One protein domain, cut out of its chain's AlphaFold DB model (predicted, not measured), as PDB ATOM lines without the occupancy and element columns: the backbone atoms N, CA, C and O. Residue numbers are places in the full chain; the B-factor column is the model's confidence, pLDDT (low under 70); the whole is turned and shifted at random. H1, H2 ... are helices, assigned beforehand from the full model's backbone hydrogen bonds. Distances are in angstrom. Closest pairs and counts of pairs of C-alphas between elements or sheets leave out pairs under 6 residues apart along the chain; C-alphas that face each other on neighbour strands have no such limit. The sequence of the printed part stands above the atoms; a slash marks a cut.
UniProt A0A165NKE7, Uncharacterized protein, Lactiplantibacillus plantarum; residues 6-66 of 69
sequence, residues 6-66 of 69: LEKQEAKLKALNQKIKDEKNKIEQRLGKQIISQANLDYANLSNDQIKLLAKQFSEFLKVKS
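AT A GLANCE: This is residues 6 to 66 of the 69 residues of an uncharacterized protein of Lactiplantibacillus plantarum (UniProt A0A165NKE7). One long, nearly straight helix, H1, makes the longest axis, and a shorter helix, H2, is set crosswise near its far end without packing on it, joined by a loop. The printed part has 61 residues with two named helices, H1 then H2, and no named strand; the class is all helix. The whole is extended, with a radius of gyration of the C-alphas of 17.1 A and spans of 50 by 30 by 20 A.

HOW THE PARTS SIT: H1, residues 6 to 38, and H2, residues 48 to 65, are apart, with no C-alpha of the one within 8 A of the other. Residues 6 to 31 of H1 stand free. In H1 and H2 every O i to N i+4 pair is within hydrogen-bond range.

IN THESE COORDINATES: H1 begins at C-alpha 6 (-9.679, -42.813, 3.449) and is 48.0 A long from first to last C-alpha. H2 is 26.0 A long and ends at C-alpha 65 (11.760, -2.793, 8.381).

THE WHOLE: The two C-alphas farthest apart, those of Leu 6 and Asn 45, are 51.3 A apart. The printed part has no cut, and the link from H1 to H2, 9 residues, is short. The pLDDT is under 70 at residues 64 to 66.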
ATOM      1  N   LEU A   6     -10.632 -43.423   2.521       86.88
ATOM      2  CA  LEU A   6      -9.679 -42.813   3.449       86.88
ATOM      3  C   LEU A   6      -8.239 -42.885   2.923       86.88
ATOM      4  O   LEU A   6      -7.567 -41.860   2.870       86.88
ATOM      5  N   GLU A   7      -7.792 -44.039   2.420       88.44
ATOM      6  CA  GLU A   7      -6.448 -44.190   1.829       88.44
ATOM      7  C   GLU A   7      -6.247 -43.261   0.624       88.44
ATOM      8  O   GLU A   7      -5.192 -42.648   0.448       88.44
ATOM      9  N   LYS A   8      -7.292 -43.087  -0.197       88.94
ATOM     10  CA  LYS A   8      -7.267 -42.140  -1.322       88.94
ATOM     11  C   LYS A   8      -7.186 -40.685  -0.860       88.94
ATOM     12  O   LYS A   8      -6.563 -39.872  -1.542       88.94
ATOM     13  N   GLN A   9      -7.827 -40.333   0.254       90.75
ATOM     14  CA  GLN A   9      -7.727 -38.993   0.838       90.75
ATOM     15  C   GLN A   9      -6.336 -38.747   1.430       90.75
ATOM     16  O   GLN A   9      -5.752 -37.696   1.177       90.75
ATOM     17  N   GLU A  10      -5.766 -39.730   2.124       92.00
ATOM     18  CA  GLU A  10      -4.417 -39.635   2.682       92.00
ATOM     19  C   GLU A  10      -3.356 -39.476   1.581       92.00
ATOM     20  O   GLU A  10      -2.487 -38.607   1.669       92.00
ATOM     21  N   ALA A  11      -3.461 -40.246   0.493       92.44
ATOM     22  CA  ALA A  11      -2.564 -40.118  -0.653       92.44
ATOM     23  C   ALA A  11      -2.647 -38.726  -1.306       92.44
ATOM     24  O   ALA A  11      -1.620 -38.133  -1.642       92.44
ATOM     25  N   LYS A  12      -3.859 -38.166  -1.439       93.31
ATOM     26  CA  LYS A  12      -4.060 -36.797  -1.942       93.31
ATOM     27  C   LYS A  12      -3.436 -35.752  -1.021       93.31
ATOM     28  O   LYS A  12      -2.792 -34.830  -1.517       93.31
ATOM     29  N   LEU A  13      -3.589 -35.907   0.295       94.88
ATOM     30  CA  LEU A  13      -2.993 -35.004   1.279       94.88
ATOM     31  C   LEU A  13      -1.461 -35.041   1.213       94.88
ATOM     32  O   LEU A  13      -0.823 -33.992   1.161       94.88
ATOM     33  N   LYS A  14      -0.865 -36.238   1.131       95.81
ATOM     34  CA  LYS A  14       0.589 -36.404   0.964       95.81
ATOM     35  C   LYS A  14       1.091 -35.739  -0.317       95.81
ATOM     36  O   LYS A  14       2.061 -34.986  -0.268       95.81
ATOM     37  N   ALA A  15       0.407 -35.954  -1.439       95.62
ATOM     38  CA  ALA A  15       0.768 -35.330  -2.711       95.62
ATOM     39  C   ALA A  15       0.676 -33.796  -2.655       95.62
ATOM     40  O   ALA A  15       1.531 -33.102  -3.203       95.62
ATOM     41  N   LEU A  16      -0.339 -33.256  -1.977       96.50
ATOM     42  CA  LEU A  16      -0.502 -31.814  -1.802       96.50
ATOM     43  C   LEU A  16       0.600 -31.221  -0.913       96.50
ATOM     44  O   LEU A  16       1.198 -30.215  -1.282       96.50
ATOM     45  N   ASN A  17       0.936 -31.882   0.196       96.69
ATOM     46  CA  ASN A  17       2.043 -31.468   1.061       96.69
ATOM     47  C   ASN A  17       3.388 -31.483   0.326       96.69
ATOM     48  O   ASN A  17       4.189 -30.562   0.497       96.69
ATOM     49  N   GLN A  18       3.618 -32.484  -0.527       96.88
ATOM     50  CA  GLN A  18       4.823 -32.535  -1.348       96.88
ATOM     51  C   GLN A  18       4.883 -31.354  -2.326       96.88
ATOM     52  O   GLN A  18       5.886 -30.650  -2.357       96.88
ATOM     53  N   LYS A  19       3.781 -31.052  -3.028       96.81
ATOM     54  CA  LYS A  19       3.706 -29.878  -3.917       96.81
ATOM     55  C   LYS A  19       3.988 -28.564  -3.186       96.81
ATOM     56  O   LYS A  19       4.690 -27.711  -3.717       96.81
ATOM     57  N   ILE A  20       3.465 -28.401  -1.968       96.25
ATOM     58  CA  ILE A  20       3.736 -27.213  -1.144       96.25
ATOM     59  C   ILE A  20       5.229 -27.115  -0.822       96.25
ATOM     60  O   ILE A  20       5.805 -26.033  -0.924       96.25
ATOM     61  N   LYS A  21       5.862 -28.226  -0.435       97.19
ATOM     62  CA  LYS A  21       7.301 -28.263  -0.146       97.19
ATOM     63  C   LYS A  21       8.129 -27.891  -1.378       97.19
ATOM     64  O   LYS A  21       9.057 -27.096  -1.265       97.19
ATOM     65  N   ASP A  22       7.766 -28.416  -2.543       97.38
ATOM     66  CA  ASP A  22       8.488 -28.161  -3.791       97.38
ATOM     67  C   ASP A  22       8.384 -26.690  -4.219       97.38
ATOM     68  O   ASP A  22       9.390 -26.071  -4.569       97.38
ATOM     69  N   GLU A  23       7.194 -26.090  -4.125       96.81
ATOM     70  CA  GLU A  23       7.020 -24.668  -4.435       96.81
ATOM     71  C   GLU A  23       7.721 -23.762  -3.411       96.81
ATOM     72  O   GLU A  23       8.325 -22.766  -3.813       96.81
ATOM     73  N   LYS A  24       7.749 -24.122  -2.119       96.50
ATOM     74  CA  LYS A  24       8.564 -23.406  -1.117       96.50
ATOM     75  C   LYS A  24      10.046 -23.409  -1.492       96.50
ATOM     76  O   LYS A  24      10.640 -22.340  -1.599       96.50
ATOM     77  N   ASN A  25      10.607 -24.578  -1.801       96.88
ATOM     78  CA  ASN A  25      12.010 -24.702  -2.209       96.88
ATOM     79  C   ASN A  25      12.314 -23.862  -3.461       96.88
ATOM     80  O   ASN A  25      13.355 -23.218  -3.567       96.88
ATOM     81  N   LYS A  26      11.389 -23.840  -4.425       97.38
ATOM     82  CA  LYS A  26      11.518 -23.053  -5.656       97.38
ATOM     83  C   LYS A  26      11.489 -21.549  -5.392       97.38
ATOM     84  O   LYS A  26      12.229 -20.808  -6.039       97.38
ATOM     85  N   ILE A  27      10.653 -21.092  -4.460       95.12
ATOM     86  CA  ILE A  27      10.625 -19.694  -4.017       95.12
ATOM     87  C   ILE A  27      11.954 -19.335  -3.346       95.12
ATOM     88  O   ILE A  27      12.564 -18.340  -3.733       95.12
ATOM     89  N   GLU A  28      12.440 -20.163  -2.419       93.94
ATOM     90  CA  GLU A  28      13.719 -19.958  -1.724       93.94
ATOM     91  C   GLU A  28      14.896 -19.860  -2.707       93.94
ATOM     92  O   GLU A  28      15.678 -18.910  -2.652       93.94
ATOM     93  N   GLN A  29      14.978 -20.775  -3.680       95.12
ATOM     94  CA  GLN A  29      16.012 -20.751  -4.721       95.12
ATOM     95  C   GLN A  29      15.937 -19.497  -5.600       95.12
ATOM     96  O   GLN A  29      16.963 -18.884  -5.904       95.12
ATOM     97  N   ARG A  30      14.730 -19.100  -6.024       96.12
ATOM     98  CA  ARG A  30      14.531 -17.894  -6.843       96.12
ATOM     99  C   ARG A  30      14.922 -16.634  -6.084       96.12
ATOM    100  O   ARG A  30      15.606 -15.790  -6.657       96.12
ATOM    101  N   LEU A  31      14.514 -16.525  -4.821       92.75
ATOM    102  CA  LEU A  31      14.860 -15.399  -3.961       92.75
ATOM    103  C   LEU A  31      16.376 -15.313  -3.765       92.75
ATOM    104  O   LEU A  31      16.957 -14.258  -4.009       92.75
ATOM    105  N   GLY A  32      17.026 -16.429  -3.421       91.88
ATOM    106  CA  GLY A  32      18.482 -16.490  -3.281       91.88
ATOM    107  C   GLY A  32      19.208 -16.054  -4.556       91.88
ATOM    108  O   GLY A  32      20.098 -15.210  -4.499       91.88
ATOM    109  N   LYS A  33      18.776 -16.545  -5.728       93.00
ATOM    110  CA  LYS A  33      19.353 -16.144  -7.021       93.00
ATOM    111  C   LYS A  33      19.202 -14.645  -7.284       93.00
ATOM    112  O   LYS A  33      20.160 -14.021  -7.734       93.00
ATOM    113  N   GLN A  34      18.026 -14.076  -7.017       93.12
ATOM    114  CA  GLN A  34      17.783 -12.644  -7.202       93.12
ATOM    115  C   GLN A  34      18.701 -11.812  -6.307       93.12
ATOM    116  O   GLN A  34      19.384 -10.934  -6.825       93.12
ATOM    117  N   ILE A  35      18.798 -12.146  -5.016       90.25
ATOM    118  CA  ILE A  35      19.690 -11.461  -4.070       90.25
ATOM    119  C   ILE A  35      21.141 -11.512  -4.559       90.25
ATOM    120  O   ILE A  35      21.774 -10.468  -4.670       90.25
ATOM    121  N   ILE A  36      21.642 -12.699  -4.921       90.12
ATOM    122  CA  ILE A  36      23.015 -12.878  -5.419       90.12
ATOM    123  C   ILE A  36      23.261 -12.025  -6.671       90.12
ATOM    124  O   ILE A  36      24.264 -11.320  -6.742       90.12
ATOM    125  N   SER A  37      22.331 -12.047  -7.633       91.75
ATOM    126  CA  SER A  37      22.475 -11.296  -8.887       91.75
ATOM    127  C   SER A  37      22.381  -9.779  -8.707       91.75
ATOM    128  O   SER A  37      23.143  -9.048  -9.329       91.75
ATOM    129  N   GLN A  38      21.478  -9.295  -7.851       91.50
ATOM    130  CA  GLN A  38      21.259  -7.862  -7.637       91.50
ATOM    131  C   GLN A  38      22.362  -7.242  -6.781       91.50
ATOM    132  O   GLN A  38      22.769  -6.112  -7.033       91.50
ATOM    133  N   ALA A  39      22.871  -7.985  -5.797       89.06
ATOM    134  CA  ALA A  39      24.008  -7.561  -4.986       89.06
ATOM    135  C   ALA A  39      25.363  -7.812  -5.676       89.06
ATOM    136  O   ALA A  39      26.397  -7.497  -5.092       89.06
ATOM    137  N   ASN A  40      25.359  -8.362  -6.900       89.31
ATOM    138  CA  ASN A  40      26.553  -8.694  -7.676       89.31
ATOM    139  C   ASN A  40      27.579  -9.506  -6.858       89.31
ATOM    140  O   ASN A  40      28.773  -9.207  -6.856       89.31
ATOM    141  N   LEU A  41      27.091 -10.499  -6.104       88.31
ATOM    142  CA  LEU A  41      27.937 -11.307  -5.227       88.31
ATOM    143  C   LEU A  41      28.746 -12.308  -6.051       88.31
ATOM    144  O   LEU A  41      28.194 -13.058  -6.858       88.31
ATOM    145  N   ASP A  42      30.052 -12.352  -5.800       88.31
ATOM    146  CA  ASP A  42      30.943 -13.327  -6.415       88.31
ATOM    147  C   ASP A  42      30.782 -14.702  -5.753       88.31
ATOM    148  O   ASP A  42      31.042 -14.873  -4.559       88.31
ATOM    149  N   TYR A  43      30.396 -15.699  -6.552       83.75
ATOM    150  CA  TYR A  43      30.256 -17.089  -6.120       83.75
ATOM    151  C   TYR A  43      31.546 -17.667  -5.530       83.75
ATOM    152  O   TYR A  43      31.463 -18.511  -4.638       83.75
ATOM    153  N   ALA A  44      32.723 -17.202  -5.967       86.19
ATOM    154  CA  ALA A  44      34.004 -17.652  -5.424       86.19
ATOM    155  C   ALA A  44      34.185 -17.280  -3.940       86.19
ATOM    156  O   ALA A  44      34.907 -17.961  -3.215       86.19
ATOM    157  N   ASN A  45      33.484 -16.240  -3.474       81.81
ATOM    158  CA  ASN A  45      33.575 -15.718  -2.111       81.81
ATOM    159  C   ASN A  45      32.363 -16.090  -1.233       81.81
ATOM    160  O   ASN A  45      32.281 -15.673  -0.077       81.81
ATOM    161  N   LEU A  46      31.432 -16.908  -1.738       86.62
ATOM    162  CA  LEU A  46      30.247 -17.378  -1.008       86.62
ATOM    163  C   LEU A  46      30.499 -18.723  -0.313       86.62
ATOM    164  O   LEU A  46      29.825 -19.719  -0.576       86.62
ATOM    165  N   SER A  47      31.467 -18.762   0.606       91.75
ATOM    166  CA  SER A  47      31.628 -19.925   1.486       91.75
ATOM    167  C   SER A  47      30.398 -20.109   2.391       91.75
ATOM    168  O   SER A  47      29.635 -19.171   2.630       91.75
ATOM    169  N   ASN A  48      30.215 -21.308   2.952       91.38
ATOM    170  CA  ASN A  48      29.082 -21.593   3.842       91.38
ATOM    171  C   ASN A  48      28.980 -20.617   5.028       91.38
ATOM    172  O   ASN A  48      27.872 -20.264   5.434       91.38
ATOM    173  N   ASP A  49      30.109 -20.166   5.575       93.88
ATOM    174  CA  ASP A  49      30.112 -19.215   6.689       93.88
ATOM    175  C   ASP A  49      29.746 -17.798   6.232       93.88
ATOM    176  O   ASP A  49      28.971 -17.126   6.911       93.88
ATOM    177  N   GLN A  50      30.197 -17.377   5.046       90.50
ATOM    178  CA  GLN A  50      29.781 -16.102   4.451       90.50
ATOM    179  C   GLN A  50      28.283 -16.096   4.131       90.50
ATOM    180  O   GLN A  50      27.588 -15.133   4.447       90.50
ATOM    181  N   ILE A  51      27.746 -17.201   3.605       91.62
ATOM    182  CA  ILE A  51      26.305 -17.360   3.364       91.62
ATOM    183  C   ILE A  51      25.514 -17.222   4.674       91.62
ATOM    184  O   ILE A  51      24.504 -16.519   4.709       91.62
ATOM    185  N   LYS A  52      25.967 -17.848   5.771       93.56
ATOM    186  CA  LYS A  52      25.313 -17.727   7.089       93.56
ATOM    187  C   LYS A  52      25.343 -16.297   7.622       93.56
ATOM    188  O   LYS A  52      24.331 -15.828   8.143       93.56
ATOM    189  N   LEU A  53      26.483 -15.614   7.505       93.19
ATOM    190  CA  LEU A  53      26.625 -14.221   7.933       93.19
ATOM    191  C   LEU A  53      25.683 -13.305   7.145       93.19
ATOM    192  O   LEU A  53      24.917 -12.560   7.756       93.19
ATOM    193  N   LEU A  54      25.663 -13.434   5.815       90.50
ATOM    194  CA  LEU A  54      24.759 -12.683   4.943       90.50
ATOM    195  C   LEU A  54      23.289 -12.952   5.276       90.50
ATOM    196  O   LEU A  54      22.502 -12.016   5.382       90.50
ATOM    197  N   ALA A  55      22.911 -14.213   5.505       91.25
ATOM    198  CA  ALA A  55      21.547 -14.568   5.889       91.25
ATOM    199  C   ALA A  55      21.138 -13.931   7.229       91.25
ATOM    200  O   ALA A  55      20.015 -13.439   7.361       91.25
ATOM    201  N   LYS A  56      22.049 -13.896   8.213       94.19
ATOM    202  CA  LYS A  56      21.812 -13.237   9.504       94.19
ATOM    203  C   LYS A  56      21.612 -11.729   9.331       94.19
ATOM    204  O   LYS A  56      20.593 -11.210   9.779       94.19
ATOM    205  N   GLN A  57      22.527 -11.056   8.636       91.12
ATOM    206  CA  GLN A  57      22.442  -9.616   8.369       91.12
ATOM    207  C   GLN A  57      21.174  -9.254   7.589       91.12
ATOM    208  O   GLN A  57      20.479  -8.298   7.929       91.12
ATOM    209  N   PHE A  58      20.824 -10.048   6.575       89.38
ATOM    210  CA  PHE A  58      19.600  -9.860   5.804       89.38
ATOM    211  C   PHE A  58      18.345 -10.044   6.670       89.38
ATOM    212  O   PHE A  58      17.417  -9.240   6.593       89.38
ATOM    213  N   SER A  59      18.321 -11.055   7.549       90.44
ATOM    214  CA  SER A  59      17.220 -11.242   8.502       90.44
ATOM    215  C   SER A  59      17.087 -10.070   9.476       90.44
ATOM    216  O   SER A  59      15.965  -9.657   9.764       90.44
ATOM    217  N   GLU A  60      18.198  -9.537   9.982       92.88
ATOM    218  CA  GLU A  60      18.204  -8.367  10.867       92.88
ATOM    219  C   GLU A  60      17.676  -7.124  10.141       92.88
ATOM    220  O   GLU A  60      16.782  -6.453  10.656       92.88
ATOM    221  N   PHE A  61      18.126  -6.876   8.910       89.31
ATOM    222  CA  PHE A  61      17.633  -5.780   8.073       89.31
ATOM    223  C   PHE A  61      16.115  -5.844   7.840       89.31
ATOM    224  O   PHE A  61      15.415  -4.841   7.989       89.31
ATOM    225  N   LEU A  62      15.585  -7.024   7.505       87.50
ATOM    226  CA  LEU A  62      14.147  -7.203   7.292       87.50
ATOM    227  C   LEU A  62      13.334  -7.014   8.578       87.50
ATOM    228  O   LEU A  62      12.244  -6.451   8.526       87.50
ATOM    229  N   LYS A  63      13.862  -7.441   9.732       86.25
ATOM    230  CA  LYS A  63      13.209  -7.227  11.033       86.25
ATOM    231  C   LYS A  63      13.107  -5.747  11.380       86.25
ATOM    232  O   LYS A  63      12.049  -5.324  11.826       86.25
ATOM    233  N   VAL A  64      14.158  -4.965  11.125       68.69
ATOM    234  CA  VAL A  64      14.144  -3.506  11.335       68.69
ATOM    235  C   VAL A  64      13.060  -2.834  10.486       68.69
ATOM    236  O   VAL A  64      12.382  -1.935  10.964       68.69
ATOM    237  N   LYS A  65      12.827  -3.310   9.256       60.78
ATOM    238  CA  LYS A  65      11.760  -2.793   8.381       60.78
ATOM    239  C   LYS A  65      10.343  -3.247   8.742       60.78
ATOM    240  O   LYS A  65       9.392  -2.689   8.213       60.78
ATOM    241  N   SER A  66      10.193  -4.251   9.604       60.31
ATOM    242  CA  SER A  66       8.889  -4.782  10.015       60.31
ATOM    243  C   SER A  66       8.302  -4.071  11.247       60.31
ATOM    244  O   SER A  66       7.252  -4.499  11.716       60.31
TER     245      SER A  66